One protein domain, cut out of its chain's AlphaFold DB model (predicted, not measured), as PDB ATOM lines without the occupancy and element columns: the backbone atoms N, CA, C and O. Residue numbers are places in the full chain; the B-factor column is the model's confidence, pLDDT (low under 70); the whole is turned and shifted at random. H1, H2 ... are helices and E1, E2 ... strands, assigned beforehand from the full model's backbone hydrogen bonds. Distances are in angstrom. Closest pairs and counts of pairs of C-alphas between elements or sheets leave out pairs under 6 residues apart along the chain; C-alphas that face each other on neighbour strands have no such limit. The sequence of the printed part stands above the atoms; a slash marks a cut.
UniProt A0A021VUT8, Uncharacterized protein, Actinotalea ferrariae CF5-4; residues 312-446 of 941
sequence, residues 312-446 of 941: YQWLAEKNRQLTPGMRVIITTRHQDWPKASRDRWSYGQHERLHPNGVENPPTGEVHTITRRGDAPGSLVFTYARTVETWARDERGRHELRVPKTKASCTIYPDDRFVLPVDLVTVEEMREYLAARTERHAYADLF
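Overview. This is residues 312 to 446 of the 941 residues of an uncharacterized protein of Actinotalea ferrariae CF5-4 (UniProt A0A021VUT8). The domain has little regular structure: a curled sheet, order E1 E2 E3 E6, antiparallel, with hairpin E4 E5 at one end and three short helices at the other. The printed part has 135 residues, 49 in named elements, mixed class, in order H1, E1 to E6, H2, H3. It is only just loose, close to compact: radius of gyration of the C-alphas 17.2 A, spans 59 by 32 by 26 A.

Along the chain. E1 is residues 327-330, E2 366-372, 17.7 A long, E3 379-383, E4 389-392, E5 398-401, E6 407-411, H2 426-433. H1, 312-319, begins at C-alpha (11.874, -10.757, 172.287); H3, 443-446, ends at (11.472, 2.211, 174.916).

Arrangement. E1 E2 E3 is a meander, each strand the antiparallel neighbour of the one before. Within hydrogen-bond range are N 328 and O 367, 2.9 A, N 370 and O 380, 2.8 A, and, from E3 to E6, N 379 and O 411, 2.9 A. The helices are not on this sheet; H1 and H2 have every O i to N i+4 pair within range.

Size, cuts and confidence. The printed part has no cut. Links E1 to E2 and E6 to H2 are long. pLDDT is under 70 at residues 340-349 and 375-376.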
ATOM      1  N   TYR A 312      12.276 -10.375 173.650       87.62
ATOM      2  CA  TYR A 312      11.874 -10.757 172.287       87.62
ATOM      3  C   TYR A 312      11.148 -12.108 172.192       87.62
ATOM      4  O   TYR A 312      10.409 -12.333 171.234       87.62
ATOM      5  N   GLN A 313      11.316 -13.011 173.166       83.44
ATOM      6  CA  GLN A 313      10.539 -14.256 173.212       83.44
ATOM      7  C   GLN A 313       9.098 -13.980 173.652       83.44
ATOM      8  O   GLN A 313       8.167 -14.511 173.051       83.44
ATOM      9  N   TRP A 314       8.919 -13.104 174.647       87.94
ATOM     10  CA  TRP A 314       7.607 -12.592 175.049       87.94
ATOM     11  C   TRP A 314       6.933 -11.821 173.908       87.94
ATOM     12  O   TRP A 314       5.781 -12.100 173.583       87.94
ATOM     13  N   LEU A 315       7.660 -10.926 173.231       88.25
ATOM     14  CA  LEU A 315       7.115 -10.130 172.132       88.25
ATOM     15  C   LEU A 315       6.623 -11.011 170.973       88.25
ATOM     16  O   LEU A 315       5.501 -10.829 170.504       88.25
ATOM     17  N   ALA A 316       7.406 -12.016 170.568       82.50
ATOM     18  CA  ALA A 316       7.009 -12.966 169.528       82.50
ATOM     19  C   ALA A 316       5.770 -13.800 169.922       82.50
ATOM     20  O   ALA A 316       4.882 -14.024 169.101       82.50
ATOM     21  N   GLU A 317       5.660 -14.230 171.184       79.31
ATOM     22  CA  GLU A 317       4.483 -14.952 171.702       79.31
ATOM     23  C   GLU A 317       3.206 -14.092 171.680       79.31
ATOM     24  O   GLU A 317       2.110 -14.592 171.397       79.31
ATOM     25  N   LYS A 318       3.336 -12.785 171.933       85.56
ATOM     26  CA  LYS A 318       2.230 -11.829 171.814       85.56
ATOM     27  C   LYS A 318       1.902 -11.548 170.338       85.56
ATOM     28  O   LYS A 318       0.732 -11.603 169.963       85.56
ATOM     29  N   ASN A 319       2.902 -11.325 169.482       86.25
ATOM     30  CA  ASN A 319       2.699 -10.992 168.066       86.25
ATOM     31  C   ASN A 319       2.079 -12.141 167.247       86.25
ATOM     32  O   ASN A 319       1.256 -11.878 166.369       86.25
ATOM     33  N   ARG A 320       2.327 -13.413 167.599       79.00
ATOM     34  CA  ARG A 320       1.601 -14.580 167.040       79.00
ATOM     35  C   ARG A 320       0.081 -14.521 167.199       79.00
ATOM     36  O   ARG A 320      -0.639 -15.175 166.452       79.00
ATOM     37  N   GLN A 321      -0.425 -13.744 168.154       79.56
ATOM     38  CA  GLN A 321      -1.858 -13.603 168.417       79.56
ATOM     39  C   GLN A 321      -2.480 -12.381 167.709       79.56
ATOM     40  O   GLN A 321      -3.648 -12.064 167.951       79.56
ATOM     41  N   LEU A 322      -1.741 -11.702 166.823       85.06
ATOM     42  CA  LEU A 322      -2.237 -10.563 166.049       85.06
ATOM     43  C   LEU A 322      -3.275 -10.959 164.985       85.06
ATOM     44  O   LEU A 322      -3.159 -11.971 164.295       85.06
ATOM     45  N   THR A 323      -4.288 -10.109 164.799       82.25
ATOM     46  CA  THR A 323      -5.278 -10.221 163.712       82.25
ATOM     47  C   THR A 323      -5.775  -8.855 163.246       82.25
ATOM     48  O   THR A 323      -5.640  -7.871 163.975       82.25
ATOM     49  N   PRO A 324      -6.460  -8.778 162.088       87.81
ATOM     50  CA  PRO A 324      -7.184  -7.577 161.691       87.81
ATOM     51  C   PRO A 324      -8.123  -7.070 162.789       87.81
ATOM     52  O   PRO A 324      -8.874  -7.849 163.374       87.81
ATOM     53  N   GLY A 325      -8.058  -5.762 163.019       85.88
ATOM     54  CA  GLY A 325      -8.803  -4.976 163.993       85.88
ATOM     55  C   GLY A 325      -8.192  -4.877 165.389       85.88
ATOM     56  O   GLY A 325      -8.783  -4.200 166.229       85.88
ATOM     57  N   MET A 326      -7.022  -5.482 165.616       88.38
ATOM     58  CA  MET A 326      -6.141  -5.157 166.742       88.38
ATOM     59  C   MET A 326      -5.338  -3.878 166.498       88.38
ATOM     60  O   MET A 326      -5.137  -3.452 165.355       88.38
ATOM     61  N   ARG A 327      -4.852  -3.303 167.596       92.19
ATOM     62  CA  ARG A 327      -4.011  -2.111 167.652       92.19
ATOM     63  C   ARG A 327      -2.557  -2.484 167.933       92.19
ATOM     64  O   ARG A 327      -2.271  -3.268 168.839       92.19
ATOM     65  N   VAL A 328      -1.653  -1.893 167.163       95.06
ATOM     66  CA  VAL A 328      -0.199  -2.047 167.281       95.06
ATOM     67  C   VAL A 328       0.466  -0.677 167.338       95.06
ATOM     68  O   VAL A 328      -0.019   0.269 166.724       95.06
ATOM     69  N   ILE A 329       1.589  -0.579 168.040       95.12
ATOM     70  CA  ILE A 329       2.539   0.530 167.890       95.12
ATOM     71  C   ILE A 329       3.810  -0.059 167.287       95.12
ATOM     72  O   ILE A 329       4.162  -1.203 167.578       95.12
ATOM     73  N   ILE A 330       4.484   0.702 166.429       93.44
ATOM     74  CA  ILE A 330       5.730   0.270 165.792       93.44
ATOM     75  C   ILE A 330       6.844   1.303 165.965       93.44
ATOM     76  O   ILE A 330       6.583   2.480 166.228       93.44
ATOM     77  N   THR A 331       8.082   0.868 165.747       89.88
ATOM     78  CA  THR A 331       9.239   1.745 165.527       89.88
ATOM     79  C   THR A 331       9.853   1.476 164.157       89.88
ATOM     80  O   THR A 331      10.096   0.333 163.785       89.88
ATOM     81  N   THR A 332      10.119   2.537 163.393       87.44
ATOM     82  CA  THR A 332      10.788   2.445 162.080       87.44
ATOM     83  C   THR A 332      12.297   2.686 162.170       87.44
ATOM     84  O   THR A 332      12.957   2.976 161.172       87.44
ATOM     85  N   ARG A 333      12.844   2.594 163.390       80.81
ATOM     86  CA  ARG A 333      14.261   2.828 163.719       80.81
ATOM     87  C   ARG A 333      14.986   1.597 164.240       80.81
ATOM     88  O   ARG A 333      16.207   1.621 164.342       80.81
ATOM     89  N   HIS A 334      14.230   0.559 164.577       85.56
ATOM     90  CA  HIS A 334      14.770  -0.711 165.027       85.56
ATOM     91  C   HIS A 334      15.616  -1.355 163.927       85.56
ATOM     92  O   HIS A 334      15.302  -1.224 162.745       85.56
ATOM     93  N   GLN A 335      16.679  -2.064 164.305       78.75
ATOM     94  CA  GLN A 335      17.650  -2.641 163.359       78.75
ATOM     95  C   GLN A 335      17.023  -3.583 162.312       78.75
ATOM     96  O   GLN A 335      17.450  -3.592 161.159       78.75
ATOM     97  N   ASP A 336      15.974  -4.319 162.698       83.38
ATOM     98  CA  ASP A 336      15.213  -5.210 161.806       83.38
ATOM     99  C   ASP A 336      14.166  -4.474 160.931       83.38
ATOM    100  O   ASP A 336      13.467  -5.119 160.148       83.38
ATOM    101  N   TRP A 337      14.023  -3.142 161.032       85.56
ATOM    102  CA  TRP A 337      13.190  -2.377 160.094       85.56
ATOM    103  C   TRP A 337      13.877  -2.319 158.714       85.56
ATOM    104  O   TRP A 337      15.017  -1.849 158.621       85.56
ATOM    105  N   PRO A 338      13.218  -2.741 157.617       79.50
ATOM    106  CA  PRO A 338      13.855  -2.776 156.304       79.50
ATOM    107  C   PRO A 338      14.295  -1.392 155.824       79.50
ATOM    108  O   PRO A 338      13.523  -0.431 155.821       79.50
ATOM    109  N   LYS A 339      15.536  -1.282 155.345       73.25
ATOM    110  CA  LYS A 339      15.996  -0.072 154.653       73.25
ATOM    111  C   LYS A 339      15.483  -0.100 153.206       73.25
ATOM    112  O   LYS A 339      15.582  -1.123 152.533       73.25
ATOM    113  N   ALA A 340      14.950   1.023 152.720       67.38
ATOM    114  CA  ALA A 340      14.521   1.152 151.325       67.38
ATOM    115  C   ALA A 340      15.688   0.869 150.362       67.38
ATOM    116  O   ALA A 340      16.833   1.247 150.639       67.38
ATOM    117  N   SER A 341      15.403   0.225 149.226       60.28
ATOM    118  CA  SER A 341      16.446  -0.176 148.282       60.28
ATOM    119  C   SER A 341      17.215   1.036 147.749       60.28
ATOM    120  O   SER A 341      16.635   2.029 147.295       60.28
ATOM    121  N   ARG A 342      18.546   0.922 147.801       55.16
ATOM    122  CA  ARG A 342      19.520   1.877 147.247       55.16
ATOM    123  C   ARG A 342      20.075   1.448 145.883       55.16
ATOM    124  O   ARG A 342      20.925   2.147 145.339       55.16
ATOM    125  N   ASP A 343      19.626   0.317 145.339       51.47
ATOM    126  CA  ASP A 343      20.049  -0.143 144.016       51.47
ATOM    127  C   ASP A 343      19.544   0.789 142.892       51.47
ATOM    128  O   ASP A 343      18.494   1.428 142.991       51.47
ATOM    129  N   ARG A 344      20.312   0.851 141.799       41.53
ATOM    130  CA  ARG A 344      20.083   1.704 140.626       41.53
ATOM    131  C   ARG A 344      18.739   1.427 139.939       41.53
ATOM    132  O   ARG A 344      18.190   2.342 139.332       41.53
ATOM    133  N   TRP A 345      18.217   0.202 140.023       46.44
ATOM    134  CA  TRP A 345      16.984  -0.217 139.344       46.44
ATOM    135  C   TRP A 345      15.745  -0.217 140.249       46.44
ATOM    136  O   TRP A 345      14.622  -0.254 139.751       46.44
ATOM    137  N   SER A 346      15.935  -0.147 141.568       54.53
ATOM    138  CA  SER A 346      14.873  -0.255 142.581       54.53
ATOM    139  C   SER A 346      14.853   0.912 143.584       54.53
ATOM    140  O   SER A 346      14.213   0.826 144.633       54.53
ATOM    141  N   TYR A 347      15.523   2.019 143.252       47.16
ATOM    142  CA  TYR A 347      15.725   3.181 144.118       47.16
ATOM    143  C   TYR A 347      14.425   3.698 144.762       47.16
ATOM    144  O   TYR A 347      13.493   4.120 144.073       47.16
ATOM    145  N   GLY A 348      14.369   3.684 146.097       56.91
ATOM    146  CA  GLY A 348      13.219   4.168 146.871       56.91
ATOM    147  C   GLY A 348      12.045   3.186 146.995       56.91
ATOM    148  O   GLY A 348      11.020   3.541 147.577       56.91
ATOM    149  N   GLN A 349      12.169   1.952 146.499       68.12
ATOM    150  CA  GLN A 349      11.212   0.892 146.825       68.12
ATOM    151  C   GLN A 349      11.453   0.391 148.254       68.12
ATOM    152  O   GLN A 349      12.585   0.100 148.642       68.12
ATOM    153  N   HIS A 350      10.382   0.292 149.037       80.06
ATOM    154  CA  HIS A 350      10.401  -0.222 150.402       80.06
ATOM    155  C   HIS A 350       9.471  -1.432 150.458       80.06
ATOM    156  O   HIS A 350       8.265  -1.274 150.297       80.06
ATOM    157  N   GLU A 351      10.013  -2.626 150.711       78.06
ATOM    158  CA  GLU A 351       9.310  -3.917 150.552       78.06
ATOM    159  C   GLU A 351       7.949  -3.994 151.286       78.06
ATOM    160  O   GLU A 351       7.032  -4.682 150.849       78.06
ATOM    161  N   ARG A 352       7.812  -3.261 152.401       86.31
ATOM    162  CA  ARG A 352       6.629  -3.266 153.280       86.31
ATOM    163  C   ARG A 352       5.642  -2.117 153.085       86.31
ATOM    164  O   ARG A 352       4.570  -2.169 153.687       86.31
ATOM    165  N   LEU A 353       5.996  -1.069 152.336       89.50
ATOM    166  CA  LEU A 353       5.198   0.161 152.259       89.50
ATOM    167  C   LEU A 353       4.601   0.342 150.867       89.50
ATOM    168  O   LEU A 353       5.291   0.226 149.859       89.50
ATOM    169  N   HIS A 354       3.317   0.690 150.820       86.88
ATOM    170  CA  HIS A 354       2.620   0.984 149.575       86.88
ATOM    171  C   HIS A 354       1.819   2.298 149.690       86.88
ATOM    172  O   HIS A 354       1.086   2.477 150.670       86.88
ATOM    173  N   PRO A 355       1.889   3.210 148.697       84.94
ATOM    174  CA  PRO A 355       2.654   3.111 147.443       84.94
ATOM    175  C   PRO A 355       4.178   3.223 147.644       84.94
ATOM    176  O   PRO A 355       4.631   3.750 148.654       84.94
ATOM    177  N   ASN A 356       4.968   2.756 146.672       81.44
ATOM    178  CA  ASN A 356       6.434   2.853 146.713       81.44
ATOM    179  C   ASN A 356       6.910   4.310 146.878       81.44
ATOM    180  O   ASN A 356       6.309   5.230 146.320       81.44
ATOM    181  N   GLY A 357       8.009   4.514 147.614       75.31
ATOM    182  CA  GLY A 357       8.573   5.840 147.888       75.31
ATOM    183  C   GLY A 357       7.769   6.700 148.874       75.31
ATOM    184  O   GLY A 357       8.034   7.895 148.984       75.31
ATOM    185  N   VAL A 358       6.780   6.123 149.565       84.25
ATOM    186  CA  VAL A 358       6.040   6.795 150.642       84.25
ATOM    187  C   VAL A 358       6.894   6.944 151.904       84.25
ATOM    188  O   VAL A 358       7.792   6.148 152.171       84.25
ATOM    189  N   GLU A 359       6.598   7.974 152.689       86.44
ATOM    190  CA  GLU A 359       7.187   8.209 153.998       86.44
ATOM    191  C   GLU A 359       6.924   7.054 154.981       86.44
ATOM    192  O   GLU A 359       5.869   6.411 154.945       86.44
ATOM    193  N   ASN A 360       7.877   6.808 155.886       89.25
ATOM    194  CA  ASN A 360       7.724   5.808 156.941       89.25
ATOM    195  C   ASN A 360       6.505   6.130 157.831       89.25
ATOM    196  O   ASN A 360       6.282   7.301 158.152       89.25
ATOM    197  N   PRO A 361       5.750   5.116 158.288       90.38
ATOM    198  CA  PRO A 361       4.721   5.312 159.306       90.38
ATOM    199  C   PRO A 361       5.313   5.935 160.587       90.38
ATOM    200  O   PRO A 361       6.441   5.590 160.967       90.38
ATOM    201  N   PRO A 362       4.571   6.828 161.274       87.56
ATOM    202  CA  PRO A 362       5.016   7.419 162.531       87.56
ATOM    203  C   PRO A 362       5.354   6.360 163.588       87.56
ATOM    204  O   PRO A 362       4.588   5.420 163.821       87.56
ATOM    205  N   THR A 363       6.516   6.530 164.221       87.56
ATOM    206  CA  THR A 363       6.953   5.732 165.378       87.56
ATOM    207  C   THR A 363       6.190   6.176 166.624       87.56
ATOM    208  O   THR A 363       5.890   7.358 166.758       87.56
ATOM    209  N   GLY A 364       5.851   5.242 167.515       86.06
ATOM    210  CA  GLY A 364       5.131   5.546 168.761       86.06
ATOM    211  C   GLY A 364       3.614   5.746 168.607       86.06
ATOM    212  O   GLY A 364       2.886   5.664 169.592       86.06
ATOM    213  N   GLU A 365       3.096   5.934 167.389       91.44
ATOM    214  CA  GLU A 365       1.653   6.069 167.146       91.44
ATOM    215  C   GLU A 365       0.909   4.724 167.100       91.44
ATOM    216  O   GLU A 365       1.437   3.699 166.656       91.44
ATOM    217  N   VAL A 366      -0.362   4.746 167.519       92.81
ATOM    218  CA  VAL A 366      -1.254   3.579 167.511       92.81
ATOM    219  C   VAL A 366      -1.882   3.380 166.133       92.81
ATOM    220  O   VAL A 366      -2.759   4.133 165.704       92.81
ATOM    221  N   HIS A 367      -1.510   2.286 165.479       94.19
ATOM    222  CA  HIS A 367      -2.043   1.862 164.188       94.19
ATOM    223  C   HIS A 367      -3.031   0.706 164.360       94.19
ATOM    224  O   HIS A 367      -2.795  -0.233 165.117       94.19
ATOM    225  N   THR A 368      -4.155   0.736 163.639       93.12
ATOM    226  CA  THR A 368      -5.122  -0.380 163.627       93.12
ATOM    227  C   THR A 368      -4.893  -1.264 162.407       93.12
ATOM    228  O   THR A 368      -4.938  -0.785 161.271       93.12
ATOM    229  N   ILE A 369      -4.704  -2.567 162.625       93.25
ATOM    230  CA  ILE A 369      -4.585  -3.555 161.549       93.25
ATOM    231  C   ILE A 369      -5.923  -3.615 160.801       93.25
ATOM    232  O   ILE A 369      -6.968  -3.851 161.400       93.25
ATOM    233  N   THR A 370      -5.930  -3.398 159.489       91.88
ATOM    234  CA  THR A 370      -7.164  -3.301 158.692       91.88
ATOM    235  C   THR A 370      -7.550  -4.631 158.046       91.88
ATOM    236  O   THR A 370      -8.733  -4.980 157.998       91.88
ATOM    237  N   ARG A 371      -6.563  -5.398 157.573       90.06
ATOM    238  CA  ARG A 371      -6.753  -6.663 156.846       90.06
ATOM    239  C   ARG A 371      -5.566  -7.614 157.038       90.06
ATOM    240  O   ARG A 371      -4.512  -7.197 157.510       90.06
ATOM    241  N   ARG A 372      -5.745  -8.883 156.654       87.12
ATOM    242  CA  ARG A 372      -4.605  -9.749 156.314       87.12
ATOM    243  C   ARG A 372      -4.026  -9.266 154.980       87.12
ATOM    244  O   ARG A 372      -4.778  -8.740 154.148       87.12
ATOM    245  N   GLY A 373      -2.712  -9.363 154.831       82.00
ATOM    246  CA  GLY A 373      -2.042  -9.118 153.561       82.00
ATOM    247  C   GLY A 373      -2.265 -10.274 152.591       82.00
ATOM    248  O   GLY A 373      -3.120 -11.130 152.816       82.00
ATOM    249  N   ASP A 374      -1.515 -10.254 151.496       73.00
ATOM    250  CA  ASP A 374      -1.700 -11.198 150.390       73.00
ATOM    251  C   ASP A 374      -0.735 -12.401 150.502       73.00
ATOM    252  O   ASP A 374      -0.977 -13.440 149.898       73.00
ATOM    253  N   ALA A 375       0.313 -12.279 151.328       69.38
ATOM    254  CA  ALA A 375       1.181 -13.379 151.749       69.38
ATOM    255  C   ALA A 375       0.651 -14.045 153.041       69.38
ATOM    256  O   ALA A 375       0.074 -13.338 153.881       69.38
ATOM    257  N   PRO A 376       0.884 -15.355 153.257       64.00
ATOM    258  CA  PRO A 376       0.551 -16.040 154.508       64.00
ATOM    259  C   PRO A 376       1.109 -15.326 155.745       64.00
ATOM    260  O   PRO A 376       2.144 -14.661 155.689       64.00
ATOM    261  N   GLY A 377       0.379 -15.387 156.862       71.12
ATOM    262  CA  GLY A 377       0.748 -14.729 158.126       71.12
ATOM    263  C   GLY A 377       0.727 -13.189 158.122       71.12
ATOM    264  O   GLY A 377       0.561 -12.588 159.184       71.12
ATOM    265  N   SER A 378       0.827 -12.538 156.960       82.50
ATOM    266  CA  SER A 378       0.991 -11.088 156.845       82.50
ATOM    267  C   SER A 378      -0.253 -10.296 157.265       82.50
ATOM    268  O   SER A 378      -1.409 -10.674 157.028       82.50
ATOM    269  N   LEU A 379      -0.021  -9.143 157.888       89.94
ATOM    270  CA  LEU A 379      -1.045  -8.241 158.404       89.94
ATOM    271  C   LEU A 379      -0.773  -6.822 157.908       89.94
ATOM    272  O   LEU A 379       0.371  -6.393 157.827       89.94
ATOM    273  N   VAL A 380      -1.825  -6.080 157.562       93.75
ATOM    274  CA  VAL A 380      -1.690  -4.748 156.955       93.75
ATOM    275  C   VAL A 380      -2.445  -3.718 157.777       93.75
ATOM    276  O   VAL A 380      -3.650  -3.857 157.992       93.75
ATOM    277  N   PHE A 381      -1.762  -2.650 158.186       95.44
ATOM    278  CA  PHE A 381      -2.389  -1.441 158.728       95.44
ATOM    279  C   PHE A 381      -2.290  -0.282 157.726       95.44
ATOM    280  O   PHE A 381      -1.547  -0.346 156.747       95.44
ATOM    281  N   THR A 382      -3.070   0.780 157.944       94.31
ATOM    282  CA  THR A 382      -3.053   1.977 157.085       94.31
ATOM    283  C   THR A 382      -2.856   3.243 157.898       94.31
ATOM    284  O   THR A 382      -3.563   3.429 158.891       94.31
ATOM    285  N   TYR A 383      -1.998   4.140 157.424       93.44
ATOM    286  CA  TYR A 383      -1.641   5.390 158.094       93.44
ATOM    287  C   TYR A 383      -1.877   6.605 157.184       93.44
ATOM    288  O   TYR A 383      -2.032   6.481 155.962       93.44
ATOM    289  N   ALA A 384      -2.005   7.783 157.792       89.81
ATOM    290  CA  ALA A 384      -2.157   9.034 157.057       89.81
ATOM    291  C   ALA A 384      -0.821   9.443 156.426       89.81
ATOM    292  O   ALA A 384       0.237   9.228 157.011       89.81
ATOM    293  N   ARG A 385      -0.887  10.042 155.237       88.44
ATOM    294  CA  ARG A 385       0.272  10.637 154.570       88.44
ATOM    295  C   ARG A 385       0.376  12.105 154.962       88.44
ATOM    296  O   ARG A 385      -0.649  12.772 155.098       88.44
ATOM    297  N   THR A 386       1.595  12.584 155.148       85.56
ATOM    298  CA  THR A 386       1.927  13.945 155.589       85.56
ATOM    299  C   THR A 386       2.847  14.663 154.607       85.56
ATOM    300  O   THR A 386       2.872  15.891 154.597       85.56
ATOM    301  N   VAL A 387       3.564  13.931 153.748       82.94
ATOM    302  CA  VAL A 387       4.489  14.515 152.771       82.94
ATOM    303  C   VAL A 387       3.740  14.936 151.503       82.94
ATOM    304  O   VAL A 387       2.942  14.184 150.933       82.94
ATOM    305  N   GLU A 388       4.004  16.157 151.039       82.75
ATOM    306  CA  GLU A 388       3.479  16.643 149.766       82.75
ATOM    307  C   GLU A 388       4.112  15.900 148.588       82.75
ATOM    308  O   GLU A 388       5.322  15.690 148.529       82.75
ATOM    309  N   THR A 389       3.294  15.533 147.604       78.25
ATOM    310  CA  THR A 389       3.773  14.891 146.375       78.25
ATOM    311  C   THR A 389       3.145  15.537 145.152       78.25
ATOM    312  O   THR A 389       2.044  16.087 145.219       78.25
ATOM    313  N   TRP A 390       3.846  15.456 144.021       77.38
ATOM    314  CA  TRP A 390       3.332  15.917 142.737       77.38
ATOM    315  C   TRP A 390       2.151  15.056 142.285       77.38
ATOM    316  O   TRP A 390       2.316  13.901 141.892       77.38
ATOM    317  N   ALA A 391       0.960  15.642 142.291       74.31
ATOM    318  CA  ALA A 391      -0.257  15.053 141.757       74.31
ATOM    319  C   ALA A 391      -0.746  15.851 140.542       74.31
ATOM    320  O   ALA A 391      -0.348  16.996 140.341       74.31
ATOM    321  N   ARG A 392      -1.629  15.260 139.730       75.75
ATOM    322  CA  ARG A 392      -2.344  16.007 138.687       75.75
ATOM    323  C   ARG A 392      -3.645  16.602 139.231       75.75
ATOM    324  O   ARG A 392      -4.386  15.924 139.954       75.75
ATOM    325  N   ASP A 393      -3.903  17.855 138.868       76.56
ATOM    326  CA  ASP A 393      -5.194  18.519 139.041       76.56
ATOM    327  C   ASP A 393      -6.227  17.991 138.021       76.56
ATOM    328  O   ASP A 393      -5.908  17.211 137.118       76.56
ATOM    329  N   GLU A 394      -7.482  18.430 138.142       72.00
ATOM    330  CA  GLU A 394      -8.583  18.046 137.236       72.00
ATOM    331  C   GLU A 394      -8.368  18.493 135.773       72.00
ATOM    332  O   GLU A 394      -9.100  18.076 134.879       72.00
ATOM    333  N   ARG A 395      -7.356  19.331 135.512       75.12
ATOM    334  CA  ARG A 395      -6.960  19.837 134.188       75.12
ATOM    335  C   ARG A 395      -5.628  19.237 133.711       75.12
ATOM    336  O   ARG A 395      -5.086  19.685 132.704       75.12
ATOM    337  N   GLY A 396      -5.095  18.233 134.414       74.25
ATOM    338  CA  GLY A 396      -3.857  17.527 134.075       74.25
ATOM    339  C   GLY A 396      -2.554  18.256 134.433       74.25
ATOM    340  O   GLY A 396      -1.480  17.747 134.108       74.25
ATOM    341  N   ARG A 397      -2.613  19.414 135.101       77.25
ATOM    342  CA  ARG A 397      -1.433  20.174 135.549       77.25
ATOM    343  C   ARG A 397      -0.864  19.555 136.819       77.25
ATOM    344  O   ARG A 397      -1.610  19.040 137.644       77.25
ATOM    345  N   HIS A 398       0.453  19.614 136.981       79.69
ATOM    346  CA  HIS A 398       1.125  19.088 138.166       79.69
ATOM    347  C   HIS A 398       1.087  20.115 139.312       79.69
ATOM    348  O   HIS A 398       1.527  21.248 139.138       79.69
ATOM    349  N   GLU A 399       0.581  19.706 140.476       85.19
ATOM    350  CA  GLU A 399       0.545  20.473 141.728       85.19
ATOM    351  C   GLU A 399       1.165  19.648 142.868       85.19
ATOM    352  O   GLU A 399       1.002  18.426 142.900       85.19
ATOM    353  N   LEU A 400       1.874  20.287 143.808       83.44
ATOM    354  CA  LEU A 400       2.193  19.641 145.084       83.44
ATOM    355  C   LEU A 400       0.939  19.627 145.957       83.44
ATOM    356  O   LEU A 400       0.285  20.653 146.134       83.44
ATOM    357  N   ARG A 401       0.612  18.456 146.505       83.44
ATOM    358  CA  ARG A 401      -0.389  18.309 147.568       83.44
ATOM    359  C   ARG A 401      -0.108  17.078 148.416       83.44
ATOM    360  O   ARG A 401       0.415  16.080 147.916       83.44
ATOM    361  N   VAL A 402      -0.533  17.109 149.676       83.62
ATOM    362  CA  VAL A 402      -0.605  15.901 150.511       83.62
ATOM    363  C   VAL A 402      -1.678  14.959 149.935       83.62
ATOM    364  O   VAL A 402      -2.827  15.380 149.743       83.62
ATOM    365  N   PRO A 403      -1.358  13.692 149.609       83.44
ATOM    366  CA  PRO A 403      -2.340  12.771 149.038       83.44
ATOM    367  C   PRO A 403      -3.447  12.395 150.026       83.44
ATOM    368  O   PRO A 403      -3.190  11.932 151.132       83.44
ATOM    369  N   LYS A 404      -4.707  12.507 149.582       82.19
ATOM    370  CA  LYS A 404      -5.893  12.108 150.368       82.19
ATOM    371  C   LYS A 404      -5.990  10.592 150.606       82.19
ATOM    372  O   LYS A 404      -6.767  10.149 151.449       82.19
ATOM    373  N   THR A 405      -5.255   9.789 149.837       86.75
ATOM    374  CA  THR A 405      -5.202   8.332 149.971       86.75
ATOM    375  C   THR A 405      -4.225   7.929 151.072       86.75
ATOM    376  O   THR A 405      -3.059   8.319 151.051       86.75
ATOM    377  N   LYS A 406      -4.693   7.114 152.024       90.88
ATOM    378  CA  LYS A 406      -3.832   6.527 153.060       90.88
ATOM    379  C   LYS A 406      -2.750   5.638 152.443       90.88
ATOM    380  O   LYS A 406      -2.983   4.989 151.422       90.88
ATOM    381  N   ALA A 407      -1.603   5.588 153.106       91.94
ATOM    382  CA  ALA A 407      -0.574   4.589 152.859       91.94
ATOM    383  C   ALA A 407      -0.899   3.296 153.621       91.94
ATOM    384  O   ALA A 407      -1.695   3.306 154.567       91.94
ATOM    385  N   SER A 408      -0.275   2.188 153.231       93.31
ATOM    386  CA  SER A 408      -0.368   0.907 153.934       93.31
ATOM    387  C   SER A 408       1.007   0.336 154.246       93.31
ATOM    388  O   SER A 408       1.903   0.407 153.408       93.31
ATOM    389  N   CYS A 409       1.134  -0.265 155.428       93.50
ATOM    390  CA  CYS A 409       2.328  -0.967 155.883       93.50
ATOM    391  C   CYS A 409       1.987  -2.429 156.185       93.50
ATOM    392  O   CYS A 409       0.990  -2.700 156.862       93.50
ATOM    393  N   THR A 410       2.826  -3.347 155.709       92.06
ATOM    394  CA  THR A 410       2.740  -4.788 155.982       92.06
ATOM    395  C   THR A 410       3.665  -5.173 157.137       92.06
ATOM    396  O   THR A 410       4.833  -4.787 157.157       92.06
ATOM    397  N   ILE A 411       3.143  -5.942 158.087       91.00
ATOM    398  CA  ILE A 411       3.843  -6.475 159.263       91.00
ATOM    399  C   ILE A 411       3.607  -7.987 159.386       91.00
ATOM    400  O   ILE A 411       2.611  -8.508 158.871       91.00
ATOM    401  N   TYR A 412       4.509  -8.672 160.082       85.00
ATOM    402  CA  TYR A 412       4.524 -10.119 160.295       85.00
ATOM    403  C   TYR A 412       4.598 -10.455 161.799       85.00
ATOM    404  O   TYR A 412       5.035  -9.621 162.596       85.00
ATOM    405  N   PRO A 413       4.161 -11.654 162.230       77.12
ATOM    406  CA  PRO A 413       4.116 -12.024 163.649       77.12
ATOM    407  C   PRO A 413       5.473 -12.180 164.355       77.12
ATOM    408  O   PRO A 413       5.504 -12.328 165.575       77.12
ATOM    409  N   ASP A 414       6.583 -12.192 163.624       74.69
ATOM    410  CA  ASP A 414       7.948 -12.270 164.152       74.69
ATOM    411  C   ASP A 414       8.676 -10.916 164.170       74.69
ATOM    412  O   ASP A 414       9.774 -10.824 164.728       74.69
ATOM    413  N   ASP A 415       8.061  -9.859 163.622       84.50
ATOM    414  CA  ASP A 415       8.637  -8.517 163.607       84.50
ATOM    415  C   ASP A 415       8.934  -8.037 165.030       84.50
ATOM    416  O   ASP A 415       8.039  -7.757 165.835       84.50
ATOM    417  N   ARG A 416      10.224  -7.865 165.318       89.88
ATOM    418  CA  ARG A 416      10.709  -7.390 166.618       89.88
ATOM    419  C   ARG A 416      10.381  -5.925 166.900       89.88
ATOM    420  O   ARG A 416      10.405  -5.512 168.049       89.88
ATOM    421  N   PHE A 417      10.023  -5.159 165.872       91.06
ATOM    422  CA  PHE A 417       9.720  -3.729 165.966       91.06
ATOM    423  C   PHE A 417       8.225  -3.403 166.168       91.06
ATOM    424  O   PHE A 417       7.849  -2.229 166.133       91.06
ATOM    425  N   VAL A 418       7.372  -4.420 166.346       93.00
ATOM    426  CA  VAL A 418       5.910  -4.297 166.492       93.00
ATOM    427  C   VAL A 418       5.491  -4.670 167.913       93.00
ATOM    428  O   VAL A 418       5.734  -5.793 168.342       93.00
ATOM    429  N   LEU A 419       4.804  -3.765 168.618       95.44
ATOM    430  CA  LEU A 419       4.224  -4.007 169.943       95.44
ATOM    431  C   LEU A 419       2.688  -4.147 169.859       95.44
ATOM    432  O   LEU A 419       2.015  -3.217 169.398       95.44
ATOM    433  N   PRO A 420       2.094  -5.254 170.342       93.06
ATOM    434  CA  PRO A 420       0.661  -5.505 170.250       93.06
ATOM    435  C   PRO A 420      -0.073  -4.934 171.474       93.06
ATOM    436  O   PRO A 420      -0.329  -5.636 172.452       93.06
ATOM    437  N   VAL A 421      -0.435  -3.649 171.412       92.31
ATOM    438  CA  VAL A 421      -1.003  -2.846 172.523       92.31
ATOM    439  C   VAL A 421      -2.199  -3.508 173.220       92.31
ATOM    440  O   VAL A 421      -2.376  -3.373 174.433       92.31
ATOM    441  N   ASP A 422      -3.028  -4.237 172.474       87.50
ATOM    442  CA  ASP A 422      -4.204  -4.919 173.025       87.50
ATOM    443  C   ASP A 422      -3.872  -6.198 173.817       87.50
ATOM    444  O   ASP A 422      -4.718  -6.669 174.569       87.50
ATOM    445  N   LEU A 423      -2.668  -6.762 173.670       87.44
ATOM    446  CA  LEU A 423      -2.260  -8.045 174.263       87.44
ATOM    447  C   LEU A 423      -1.263  -7.923 175.424       87.44
ATOM    448  O   LEU A 423      -0.961  -8.927 176.072       87.44
ATOM    449  N   VAL A 424      -0.741  -6.723 175.672       90.50
ATOM    450  CA  VAL A 424       0.253  -6.433 176.718       90.50
ATOM    451  C   VAL A 424      -0.365  -5.580 177.825       90.50
ATOM    452  O   VAL A 424      -1.173  -4.696 177.525       90.50
ATOM    453  N   THR A 425      -0.033  -5.822 179.091       90.06
ATOM    454  CA  THR A 425      -0.500  -4.980 180.213       90.06
ATOM    455  C   THR A 425       0.485  -3.850 180.532       90.06
ATOM    456  O   THR A 425       1.610  -3.830 180.032       90.06
ATOM    457  N   VAL A 426       0.059  -2.864 181.330       91.88
ATOM    458  CA  VAL A 426       0.938  -1.755 181.751       91.88
ATOM    459  C   VAL A 426       2.028  -2.266 182.698       91.88
ATOM    460  O   VAL A 426       3.167  -1.816 182.629       91.88
ATOM    461  N   GLU A 427       1.687  -3.248 183.526       90.81
ATOM    462  CA  GLU A 427       2.570  -3.943 184.459       90.81
ATOM    463  C   GLU A 427       3.660  -4.705 183.696       90.81
ATOM    464  O   GLU A 427       4.835  -4.430 183.918       90.81
ATOM    465  N   GLU A 428       3.295  -5.545 182.711       91.06
ATOM    466  CA  GLU A 428       4.267  -6.245 181.852       91.06
ATOM    467  C   GLU A 428       5.256  -5.261 181.199       91.06
ATOM    468  O   GLU A 428       6.466  -5.475 181.209       91.06
ATOM    469  N   MET A 429       4.755  -4.151 180.642       92.75
ATOM    470  CA  MET A 429       5.611  -3.153 179.989       92.75
ATOM    471  C   MET A 429       6.533  -2.432 180.985       92.75
ATOM    472  O   MET A 429       7.701  -2.204 180.671       92.75
ATOM    473  N   ARG A 430       6.050  -2.116 182.196       90.62
ATOM    474  CA  ARG A 430       6.865  -1.527 183.273       90.62
ATOM    475  C   ARG A 430       7.934  -2.494 183.782       90.62
ATOM    476  O   ARG A 430       9.060  -2.063 184.011       90.62
ATOM    477  N   GLU A 431       7.632  -3.786 183.892       88.75
ATOM    478  CA  GLU A 431       8.610  -4.820 184.257       88.75
ATOM    479  C   GLU A 431       9.759  -4.910 183.240       88.75
ATOM    480  O   GLU A 431      10.923  -4.977 183.641       88.75
ATOM    481  N   TYR A 432       9.468  -4.833 181.934       88.56
ATOM    482  CA  TYR A 432      10.513  -4.774 180.901       88.56
ATOM    483  C   TYR A 432      11.239  -3.424 180.839       88.56
ATOM    484  O   TYR A 432      12.432  -3.399 180.544       88.56
ATOM    485  N   LEU A 433      10.604  -2.297 181.164       85.44
ATOM    486  CA  LEU A 433      11.327  -1.025 181.309       85.44
ATOM    487  C   LEU A 433      12.249  -1.027 182.544       85.44
ATOM    488  O   LEU A 433      13.332  -0.445 182.505       85.44
ATOM    489  N   ALA A 434      11.895  -1.745 183.612       81.62
ATOM    490  CA  ALA A 434      12.742  -1.950 184.793       81.62
ATOM    491  C   ALA A 434      13.834  -3.031 184.607       81.62
ATOM    492  O   ALA A 434      14.722  -3.176 185.448       81.62
ATOM    493  N   ALA A 435      13.805  -3.800 183.514       81.44
ATOM    494  CA  ALA A 435      14.637  -4.985 183.289       81.44
ATOM    495  C   ALA A 435      16.093  -4.684 182.865       81.44
ATOM    496  O   ALA A 435      16.564  -5.165 181.835       81.44
ATOM    497  N   ARG A 436      16.824  -3.926 183.692       77.56
ATOM    498  CA  ARG A 436      18.189  -3.395 183.477       77.56
ATOM    499  C   ARG A 436      19.158  -4.299 182.702       77.56
ATOM    500  O   ARG A 436      19.800  -3.842 181.766       77.56
ATOM    501  N   THR A 437      19.231  -5.583 183.046       73.69
ATOM    502  CA  THR A 437      20.138  -6.557 182.413       73.69
ATOM    503  C   THR A 437      19.820  -6.867 180.944       73.69
ATOM    504  O   THR A 437      20.725  -7.217 180.192       73.69
ATOM    505  N   GLU A 438      18.568  -6.720 180.503       75.50
ATOM    506  CA  GLU A 438      18.134  -7.012 179.127       75.50
ATOM    507  C   GLU A 438      17.909  -5.749 178.279       75.50
ATOM    508  O   GLU A 438      17.862  -5.851 177.055       75.50
ATOM    509  N   ARG A 439      17.823  -4.564 178.905       79.44
ATOM    510  CA  ARG A 439      17.563  -3.260 178.259       79.44
ATOM    511  C   ARG A 439      18.368  -3.022 176.980       79.44
ATOM    512  O   ARG A 439      17.795  -2.648 175.960       79.44
ATOM    513  N   HIS A 440      19.669  -3.310 177.019       78.31
ATOM    514  CA  HIS A 440      20.600  -3.178 175.894       78.31
ATOM    515  C   HIS A 440      20.159  -3.890 174.601       78.31
ATOM    516  O   HIS A 440      20.634  -3.544 173.519       78.31
ATOM    517  N   ALA A 441      19.270  -4.887 174.689       79.44
ATOM    518  CA  ALA A 441      18.765  -5.625 173.539       79.44
ATOM    519  C   ALA A 441      17.570  -4.946 172.837       79.44
ATOM    520  O   ALA A 441      17.338  -5.250 171.669       79.44
ATOM    521  N   TYR A 442      16.816  -4.067 173.514       84.38
ATOM    522  CA  TYR A 442      15.563  -3.461 173.008       84.38
ATOM    523  C   TYR A 442      15.361  -1.988 173.425       84.38
ATOM    524  O   TYR A 442      14.233  -1.500 173.513       84.38
ATOM    525  N   ALA A 443      16.444  -1.251 173.693       82.50
ATOM    526  CA  ALA A 443      16.393   0.168 174.070       82.50
ATOM    527  C   ALA A 443      15.676   1.052 173.022       82.50
ATOM    528  O   ALA A 443      14.992   2.019 173.358       82.50
ATOM    529  N   ASP A 444      15.752   0.673 171.747       82.00
ATOM    530  CA  ASP A 444      15.056   1.287 170.611       82.00
ATOM    531  C   ASP A 444      13.522   1.105 170.622       82.00
ATOM    532  O   ASP A 444      12.805   1.808 169.900       82.00
ATOM    533  N   LEU A 445      13.006   0.210 171.471       88.44
ATOM    534  CA  LEU A 445      11.582  -0.001 171.740       88.44
ATOM    535  C   LEU A 445      11.081   0.720 173.000       88.44
ATOM    536  O   LEU A 445       9.875   0.707 173.248       88.44
ATOM    537  N   PHE A 446      11.932   1.409 173.770       88.88
ATOM    538  CA  PHE A 446      11.472   2.211 174.916       88.88
ATOM    539  C   PHE A 446      10.465   3.312 174.525       88.88
ATOM    540  O   PHE A 446       9.447   3.414 175.211       88.88
TER     541      PHE A 446